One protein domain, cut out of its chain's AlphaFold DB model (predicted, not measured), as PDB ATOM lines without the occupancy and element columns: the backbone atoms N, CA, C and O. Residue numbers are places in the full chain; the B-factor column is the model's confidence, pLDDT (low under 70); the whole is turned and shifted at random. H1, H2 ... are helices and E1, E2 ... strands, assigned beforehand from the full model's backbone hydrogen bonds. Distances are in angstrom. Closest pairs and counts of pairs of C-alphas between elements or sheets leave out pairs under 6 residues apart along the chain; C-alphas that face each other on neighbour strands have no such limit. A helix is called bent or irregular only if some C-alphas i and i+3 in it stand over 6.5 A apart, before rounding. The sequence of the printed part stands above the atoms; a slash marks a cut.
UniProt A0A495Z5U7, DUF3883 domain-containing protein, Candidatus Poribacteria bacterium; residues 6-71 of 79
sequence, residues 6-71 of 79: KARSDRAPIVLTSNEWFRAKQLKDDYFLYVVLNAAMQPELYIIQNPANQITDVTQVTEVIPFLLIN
ATOM      1  N   LYS A   6       8.224  37.046  22.780       67.94
ATOM      2  CA  LYS A   6       8.593  35.934  21.885       67.94
ATOM      3  C   LYS A   6       7.644  35.851  20.686       67.94
ATOM      4  O   LYS A   6       6.429  35.787  20.839       67.94
ATOM      5  N   ALA A   7       8.210  35.829  19.480       59.12
ATOM      6  CA  ALA A   7       7.464  35.705  18.229       59.12
ATOM      7  C   ALA A   7       7.887  34.444  17.460       59.12
ATOM      8  O   ALA A   7       9.075  34.090  17.422       59.12
ATOM      9  N   ARG A   8       6.914  33.763  16.845       63.44
ATOM     10  CA  ARG A   8       7.117  32.603  15.965       63.44
ATOM     11  C   ARG A   8       6.237  32.711  14.715       63.44
ATOM     12  O   ARG A   8       5.142  33.274  14.744       63.44
ATOM     13  N   SER A   9       6.747  32.196  13.596       53.34
ATOM     14  CA  SER A   9       6.064  32.197  12.294       53.34
ATOM     15  C   SER A   9       4.981  31.123  12.180       53.34
ATOM     16  O   SER A   9       4.114  31.239  11.321       53.34
ATOM     17  N   ASP A  10       5.024  30.108  13.042       57.56
ATOM     18  CA  ASP A  10       4.159  28.932  13.077       57.56
ATOM     19  C   ASP A  10       3.475  28.756  14.449       57.56
ATOM     20  O   ASP A  10       3.830  29.405  15.434       57.56
ATOM     21  N   ARG A  11       2.473  27.866  14.530       60.56
ATOM     22  CA  ARG A  11       1.800  27.474  15.790       60.56
ATOM     23  C   ARG A  11       2.598  26.431  16.592       60.56
ATOM     24  O   ARG A  11       2.017  25.532  17.197       60.56
ATOM     25  N   ALA A  12       3.925  26.504  16.557       66.31
ATOM     26  CA  ALA A  12       4.779  25.597  17.315       66.31
ATOM     27  C   ALA A  12       4.787  25.953  18.818       66.31
ATOM     28  O   ALA A  12       4.513  27.102  19.182       66.31
ATOM     29  N   PRO A  13       5.116  24.996  19.708       72.12
ATOM     30  CA  PRO A  13       5.255  25.261  21.136       72.12
ATOM     31  C   PRO A  13       6.247  26.396  21.428       72.12
ATOM     32  O   PRO A  13       7.298  26.512  20.791       72.12
ATOM     33  N   ILE A  14       5.933  27.221  22.425       79.88
ATOM     34  CA  ILE A  14       6.805  28.320  22.852       79.88
ATOM     35  C   ILE A  14       7.872  27.792  23.793       79.88
ATOM     36  O   ILE A  14       7.570  27.078  24.740       79.88
ATOM     37  N   VAL A  15       9.121  28.175  23.543       81.56
ATOM     38  CA  VAL A  15      10.267  27.735  24.333       81.56
ATOM     39  C   VAL A  15      10.671  28.842  25.307       81.56
ATOM     40  O   VAL A  15      11.025  29.931  24.854       81.56
ATOM     41  N   LEU A  16      10.662  28.572  26.614       80.81
ATOM     42  CA  LEU A  16      11.307  29.418  27.625       80.81
ATOM     43  C   LEU A  16      12.629  28.805  28.074       80.81
ATOM     44  O   LEU A  16      12.731  27.594  28.252       80.81
ATOM     45  N   THR A  17      13.640  29.629  28.324       84.62
ATOM     46  CA  THR A  17      14.821  29.163  29.059       84.62
ATOM     47  C   THR A  17      14.468  28.929  30.528       84.62
ATOM     48  O   THR A  17      13.498  29.479  31.054       84.62
ATOM     49  N   SER A  18      15.281  28.143  31.236       82.81
ATOM     50  CA  SER A  18      15.092  27.953  32.680       82.81
ATOM     51  C   SER A  18      15.053  29.276  33.448       82.81
ATOM     52  O   SER A  18      14.186  29.453  34.298       82.81
ATOM     53  N   ASN A  19      15.927  30.235  33.124       84.50
ATOM     54  CA  ASN A  19      15.948  31.537  33.798       84.50
ATOM     55  C   ASN A  19      14.647  32.323  33.600       84.50
ATOM     56  O   ASN A  19      14.130  32.885  34.562       84.50
ATOM     57  N   GLU A  20      14.107  32.346  32.380       84.00
ATOM     58  CA  GLU A  20      12.827  33.001  32.073       84.00
ATOM     59  C   GLU A  20      11.678  32.344  32.846       84.00
ATOM     60  O   GLU A  20      10.862  33.027  33.461       84.00
ATOM     61  N   TRP A  21      11.654  31.009  32.900       86.69
ATOM     62  CA  TRP A  21      10.641  30.274  33.655       86.69
ATOM     63  C   TRP A  21      10.725  30.522  35.165       86.69
ATOM     64  O   TRP A  21       9.704  30.716  35.828       86.69
ATOM     65  N   PHE A  22      11.936  30.553  35.725       88.19
ATOM     66  CA  PHE A  22      12.134  30.881  37.135       88.19
ATOM     67  C   PHE A  22      11.723  32.322  37.447       88.19
ATOM     68  O   PHE A  22      11.058  32.544  38.460       88.19
ATOM     69  N   ARG A  23      12.034  33.285  36.569       88.12
ATOM     70  CA  ARG A  23      11.574  34.675  36.712       88.12
ATOM     71  C   ARG A  23      10.054  34.778  36.676       88.12
ATOM     72  O   ARG A  23       9.481  35.400  37.566       88.12
ATOM     73  N   ALA A  24       9.398  34.102  35.734       87.56
ATOM     74  CA  ALA A  24       7.941  34.057  35.656       87.56
ATOM     75  C   ALA A  24       7.302  33.514  36.948       87.56
ATOM     76  O   ALA A  24       6.321  34.068  37.439       87.56
ATOM     77  N   LYS A  25       7.893  32.472  37.550       89.19
ATOM     78  CA  LYS A  25       7.449  31.927  38.848       89.19
ATOM     79  C   LYS A  25       7.636  32.894  40.018       89.19
ATOM     80  O   LYS A  25       6.840  32.867  40.956       89.19
ATOM     81  N   GLN A  26       8.698  33.699  39.998       92.81
ATOM     82  CA  GLN A  26       9.005  34.664  41.058       92.81
ATOM     83  C   GLN A  26       8.101  35.896  40.990       92.81
ATOM     84  O   GLN A  26       7.581  36.321  42.018       92.81
ATOM     85  N   LEU A  27       7.909  36.435  39.786       91.00
ATOM     86  CA  LEU A  27       7.200  37.691  39.546       91.00
ATOM     87  C   LEU A  27       5.675  37.515  39.459       91.00
ATOM     88  O   LEU A  27       4.947  38.461  39.732       91.00
ATOM     89  N   LYS A  28       5.171  36.306  39.173       90.50
ATOM     90  CA  LYS A  28       3.735  35.973  39.222       90.50
ATOM     91  C   LYS A  28       2.882  36.982  38.436       90.50
ATOM     92  O   LYS A  28       3.038  37.086  37.224       90.50
ATOM     93  N   ASP A  29       1.991  37.708  39.113       92.12
ATOM     94  CA  ASP A  29       1.050  38.656  38.511       92.12
ATOM     95  C   ASP A  29       1.742  39.915  37.962       92.12
ATOM     96  O   ASP A  29       1.160  40.611  37.129       92.12
ATOM     97  N   ASP A  30       2.998  40.159  38.346       89.25
ATOM     98  CA  ASP A  30       3.840  41.223  37.792       89.25
ATOM     99  C   ASP A  30       4.571  40.790  36.506       89.25
ATOM    100  O   ASP A  30       5.218  41.607  35.853       89.25
ATOM    101  N   TYR A  31       4.461  39.514  36.108       88.88
ATOM    102  CA  TYR A  31       5.056  38.987  34.881       88.88
ATOM    103  C   TYR A  31       4.011  38.782  33.787       88.88
ATOM    104  O   TYR A  31       3.060  38.011  33.937       88.88
ATOM    105  N   PHE A  32       4.254  39.405  32.637       88.06
ATOM    106  CA  PHE A  32       3.438  39.253  31.438       88.06
ATOM    107  C   PHE A  32       4.266  38.609  30.331       88.06
ATOM    108  O   PHE A  32       5.319  39.122  29.956       88.06
ATOM    109  N   LEU A  33       3.771  37.499  29.790       86.62
ATOM    110  CA  LEU A  33       4.334  36.844  28.618       86.62
ATOM    111  C   LEU A  33       3.543  37.255  27.376       86.62
ATOM    112  O   LEU A  33       2.356  36.948  27.261       86.62
ATOM    113  N   TYR A  34       4.220  37.918  26.441       87.06
ATOM    114  CA  TYR A  34       3.665  38.291  25.143       87.06
ATOM    115  C   TYR A  34       4.125  37.288  24.088       87.06
ATOM    116  O   TYR A  34       5.329  37.137  23.852       87.06
ATOM    117  N   VAL A  35       3.169  36.617  23.445       84.06
ATOM    118  CA  VAL A  35       3.436  35.661  22.367       84.06
ATOM    119  C   VAL A  35       2.744  36.095  21.090       84.06
ATOM    120  O   VAL A  35       1.533  36.279  21.074       84.06
ATOM    121  N   VAL A  36       3.503  36.190  20.001       82.69
ATOM    122  CA  VAL A  36       2.943  36.354  18.655       82.69
ATOM    123  C   VAL A  36       3.083  35.037  17.896       82.69
ATOM    124  O   VAL A  36       4.206  34.595  17.641       82.69
ATOM    125  N   LEU A  37       1.956  34.421  17.540       81.44
ATOM    126  CA  LEU A  37       1.890  33.246  16.663       81.44
ATOM    127  C   LEU A  37       1.553  33.657  15.231       81.44
ATOM    128  O   LEU A  37       1.031  34.747  15.005       81.44
ATOM    129  N   ASN A  38       1.813  32.768  14.265       76.56
ATOM    130  CA  ASN A  38       1.437  32.956  12.857       76.56
ATOM    131  C   ASN A  38       1.942  34.280  12.252       76.56
ATOM    132  O   ASN A  38       1.331  34.829  11.332       76.56
ATOM    133  N   ALA A  39       3.081  34.781  12.747       74.56
ATOM    134  CA  ALA A  39       3.568  36.128  12.453       74.56
ATOM    135  C   ALA A  39       3.769  36.414  10.952       74.56
ATOM    136  O   ALA A  39       3.733  37.568  10.538       74.56
ATOM    137  N   ALA A  40       3.973  35.370  10.141       74.75
ATOM    138  CA  ALA A  40       4.217  35.482   8.705       74.75
ATOM    139  C   ALA A  40       2.942  35.578   7.842       74.75
ATOM    140  O   ALA A  40       3.029  36.044   6.709       74.75
ATOM    141  N   MET A  41       1.779  35.132   8.333       77.44
ATOM    142  CA  MET A  41       0.529  35.112   7.550       77.44
ATOM    143  C   MET A  41      -0.582  35.920   8.212       77.44
ATOM    144  O   MET A  41      -1.125  36.843   7.612       77.44
ATOM    145  N   GLN A  42      -0.922  35.574   9.450       80.69
ATOM    146  CA  GLN A  42      -1.984  36.219  10.210       80.69
ATOM    147  C   GLN A  42      -1.548  36.257  11.674       80.69
ATOM    148  O   GLN A  42      -1.793  35.296  12.399       80.69
ATOM    149  N   PRO A  43      -0.839  37.319  12.096       81.88
ATOM    150  CA  PRO A  43      -0.286  37.390  13.439       81.88
ATOM    151  C   PRO A  43      -1.397  37.357  14.492       81.88
ATOM    152  O   PRO A  43      -2.322  38.169  14.461       81.88
ATOM    153  N   GLU A  44      -1.270  36.444  15.448       82.75
ATOM    154  CA  GLU A  44      -2.154  36.307  16.605       82.75
ATOM    155  C   GLU A  44      -1.358  36.664  17.866       82.75
ATOM    156  O   GLU A  44      -0.362  36.005  18.175       82.75
ATOM    157  N   LEU A  45      -1.764  37.724  18.576       84.25
ATOM    158  CA  LEU A  45      -1.125  38.163  19.819       84.25
ATOM    159  C   LEU A  45      -1.835  37.562  21.036       84.25
ATOM    160  O   LEU A  45      -3.027  37.783  21.243       84.25
ATOM    161  N   TYR A  46      -1.061  36.893  21.880       84.94
ATOM    162  CA  TYR A  46      -1.463  36.379  23.180       84.94
ATOM    163  C   TYR A  46      -0.719  37.131  24.277       84.94
ATOM    164  O   TYR A  46       0.503  37.279  24.222       84.94
ATOM    165  N   ILE A  47      -1.457  37.585  25.285       88.06
ATOM    166  CA  ILE A  47      -0.910  38.241  26.472       88.06
ATOM    167  C   ILE A  47      -1.311  37.389  27.668       88.06
ATOM    168  O   ILE A  47      -2.497  37.227  27.941       88.06
ATOM    169  N   ILE A  48      -0.324  36.818  28.353       87.31
ATOM    170  CA  ILE A  48      -0.537  35.865  29.445       87.31
ATOM    171  C   ILE A  48       0.066  36.463  30.709       87.31
ATOM    172  O   ILE A  48       1.288  36.562  30.837       87.31
ATOM    173  N   GLN A  49      -0.792  36.878  31.636       90.75
ATOM    174  CA  GLN A  49      -0.367  37.322  32.961       90.75
ATOM    175  C   GLN A  49      -0.128  36.106  33.850       90.75
ATOM    176  O   GLN A  49      -0.930  35.176  33.847       90.75
ATOM    177  N   ASN A  50       0.951  36.109  34.631       90.06
ATOM    178  CA  ASN A  50       1.311  34.979  35.485       90.06
ATOM    179  C   ASN A  50       1.321  33.645  34.704       90.06
ATOM    180  O   ASN A  50       0.606  32.693  35.045       90.06
ATOM    181  N   PRO A  51       2.132  33.552  33.629       88.06
ATOM    182  CA  PRO A  51       2.182  32.367  32.773       88.06
ATOM    183  C   PRO A  51       2.570  31.106  33.557       88.06
ATOM    184  O   PRO A  51       2.141  30.013  33.206       88.06
ATOM    185  N   ALA A  52       3.313  31.256  34.659       87.44
ATOM    186  CA  ALA A  52       3.672  30.161  35.552       87.44
ATOM    187  C   ALA A  52       2.469  29.480  36.231       87.44
ATOM    188  O   ALA A  52       2.587  28.321  36.623       87.44
ATOM    189  N   ASN A  53       1.344  30.187  36.379       89.00
ATOM    190  CA  ASN A  53       0.113  29.664  36.970       89.00
ATOM    191  C   ASN A  53      -1.002  29.443  35.931       89.00
ATOM    192  O   ASN A  53      -1.867  28.595  36.128       89.00
ATOM    193  N   GLN A  54      -1.001  30.199  34.826       86.00
ATOM    194  CA  GLN A  54      -2.015  30.073  33.770       86.00
ATOM    195  C   GLN A  54      -1.737  28.943  32.771       86.00
ATOM    196  O   GLN A  54      -2.668  28.453  32.131       86.00
ATOM    197  N   ILE A  55      -0.477  28.536  32.605       84.88
ATOM    198  CA  ILE A  55      -0.099  27.492  31.654       84.88
ATOM    199  C   ILE A  55       0.017  26.166  32.396       84.88
ATOM    200  O   ILE A  55       0.876  25.983  33.256       84.88
ATOM    201  N   THR A  56      -0.849  25.231  32.026       78.50
ATOM    202  CA  THR A  56      -0.931  23.897  32.627       78.50
ATOM    203  C   THR A  56      -0.150  22.839  31.852       78.50
ATOM    204  O   THR A  56       0.265  21.847  32.447       78.50
ATOM    205  N   ASP A  57       0.081  23.049  30.554       82.00
ATOM    206  CA  ASP A  57       0.793  22.112  29.679       82.00
ATOM    207  C   ASP A  57       2.218  22.602  29.394       82.00
ATOM    208  O   ASP A  57       2.473  23.429  28.511       82.00
ATOM    209  N   VAL A  58       3.136  22.121  30.230       80.19
ATOM    210  CA  VAL A  58       4.523  22.562  30.316       80.19
ATOM    211  C   VAL A  58       5.442  21.343  30.271       80.19
ATOM    212  O   VAL A  58       5.429  20.522  31.186       80.19
ATOM    213  N   THR A  59       6.283  21.243  29.241       83.44
ATOM    214  CA  THR A  59       7.239  20.132  29.080       83.44
ATOM    215  C   THR A  59       8.675  20.619  29.233       83.44
ATOM    216  O   THR A  59       9.104  21.528  28.526       83.44
ATOM    217  N   GLN A  60       9.445  20.010  30.136       77.75
ATOM    218  CA  GLN A  60      10.877  20.286  30.272       77.75
ATOM    219  C   GLN A  60      11.672  19.428  29.285       77.75
ATOM    220  O   GLN A  60      11.477  18.217  29.221       77.75
ATOM    221  N   VAL A  61      12.591  20.048  28.546       76.25
ATOM    222  CA  VAL A  61      13.460  19.365  27.583       76.25
ATOM    223  C   VAL A  61      14.921  19.534  28.002       76.25
ATOM    224  O   VAL A  61      15.342  20.617  28.412       76.25
ATOM    225  N   THR A  62      15.690  18.442  27.942       60.84
ATOM    226  CA  THR A  62      17.008  18.309  28.598       60.84
ATOM    227  C   THR A  62      18.202  18.358  27.636       60.84
ATOM    228  O   THR A  62      19.311  18.003  28.031       60.84
ATOM    229  N   GLU A  63      18.030  18.773  26.379       53.47
ATOM    230  CA  GLU A  63      19.141  18.840  25.417       53.47
ATOM    231  C   GLU A  63      20.098  19.998  25.754       53.47
ATOM    232  O   GLU A  63      19.957  21.115  25.274       53.47
ATOM    233  N   VAL A  64      21.070  19.710  26.629       59.03
ATOM    234  CA  VAL A  64      22.274  20.481  27.020       59.03
ATOM    235  C   VAL A  64      22.041  21.880  27.629       59.03
ATOM    236  O   VAL A  64      22.885  22.366  28.377       59.03
ATOM    237  N   ILE A  65      20.877  22.503  27.448       57.75
ATOM    238  CA  ILE A  65      20.420  23.702  28.162       57.75
ATOM    239  C   ILE A  65      18.937  23.483  28.484       57.75
ATOM    240  O   ILE A  65      18.166  23.258  27.558       57.75
ATOM    241  N   PRO A  66      18.493  23.526  29.754       57.16
ATOM    242  CA  PRO A  66      17.108  23.212  30.069       57.16
ATOM    243  C   PRO A  66      16.184  24.321  29.559       57.16
ATOM    244  O   PRO A  66      16.193  25.454  30.062       57.16
ATOM    245  N   PHE A  67      15.393  23.965  28.552       68.38
ATOM    246  CA  PHE A  67      14.344  24.788  27.980       68.38
ATOM    247  C   PHE A  67      12.976  24.135  28.189       68.38
ATOM    248  O   PHE A  67      12.853  22.927  28.388       68.38
ATOM    249  N   LEU A  68      11.942  24.961  28.206       67.31
ATOM    250  CA  LEU A  68      10.586  24.607  28.577       67.31
ATOM    251  C   LEU A  68       9.657  24.857  27.399       67.31
ATOM    252  O   LEU A  68       9.588  25.986  26.926       67.31
ATOM    253  N   LEU A  69       8.932  23.839  26.951       73.06
ATOM    254  CA  LEU A  69       7.927  23.963  25.903       73.06
ATOM    255  C   LEU A  69       6.553  24.241  26.511       73.06
ATOM    256  O   LEU A  69       6.102  23.518  27.398       73.06
ATOM    257  N   ILE A  70       5.899  25.278  26.001       75.75
ATOM    258  CA  ILE A  70       4.566  25.744  26.374       75.75
ATOM    259  C   ILE A  70       3.631  25.523  25.191       75.75
ATOM    260  O   ILE A  70       3.860  26.056  24.100       75.75
ATOM    261  N   ASN A  71       2.546  24.789  25.427       74.62
ATOM    262  CA  ASN A  71       1.460  24.657  24.468       74.62
ATOM    263  C   ASN A  71       0.355  25.679  24.769       74.62
ATOM    264  O   ASN A  71      -0.295  25.634  25.812       74.62
TER     265      ASN A  71
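AT A GLANCE: This is residues 6 to 71 of the 79 residues of the protein "DUF3883 domain-containing protein" of Candidatus Poribacteria bacterium (UniProt A0A495Z5U7). A small three-stranded sheet, E1 E5 E4, and a separate long hairpin, E2 and E3, are joined by the helix H1, which stands up from the sheet at E1 and leads at its far end into the hairpin. The hairpin folds back from there, residues 6 to 7 run beside its strand E2, and the short helix H2 packs on H1. The printed part has 66 residues, with two named helices and five named strands in the order E1 H1 E2 E3 H2 E4 E5; both sheets are antiparallel, and the class is mixed, helices and strands. The whole is compact, with a radius of gyration of the C-alphas of 12.0 A and spans of 33 by 30 by 17 A.

HOW THE PARTS SIT: Residues 6 to 7 form a short parallel pairing with residues 35 to 36 of E2, residues 32 to 37. E1, residues 14 to 17, is an edge strand, antiparallel to the inner strand E5, residues 67 to 70, at 150 degrees, with N 14 and O 70 2.9 A apart, within hydrogen-bond range. The other edge strand, E4, residues 58 to 61, forms a hairpin with E5, with N 69 and O 59 2.8 A apart. H1, residues 18 to 30, is on one face of this sheet, two layers with helix on one face of a sheet; it lies over E1 at a height over the sheet of 10.9 A and stands up from the sheet at 64 degrees. H1 is irregular, C-alphas 26 and 29 being 9.3 A apart, and 7 of its 9 O i to N i+4 pairs are within hydrogen-bond range. E2 and E3, residues 44 to 49, form an antiparallel hairpin at 162 degrees, with N 35 and O 46 2.9 A apart. E1 and E2 are only just apart, at 8.1 A. The closest C-alphas of H1 and E3, Asp 29 and Gln 49, are 5.9 A apart. H2, residues 51 to 54, is too short for an O i to N i+4 pair; it touches H1, closest at the C-alphas of Lys 25 and Ala 52, 5.3 A, and is not on the sheet E1 E5 E4.

IN THESE COORDINATES: E1 begins at C-alpha 14 (6.805, 28.320, 22.852) and is 10.2 A long. H1 measures 18.1 A, E2 16.0 A and E3 16.5 A, from C-alpha 44 (-2.154, 36.307, 16.605) to C-alpha 49. H2 spans 4.9 A and E4 9.9 A. E5, 10.0 A, ends at C-alpha 70 (4.566, 25.744, 26.374).

THE WHOLE: The two C-alphas farthest apart, Gln 26 and Met 41, are 34.6 A apart. The printed part has no cut and no long link; that from E2 to E3 is short, the others are tight. The mean pLDDT of the printed part is 78.9, and residues 6 to 12 and 62 to 68 are under 70.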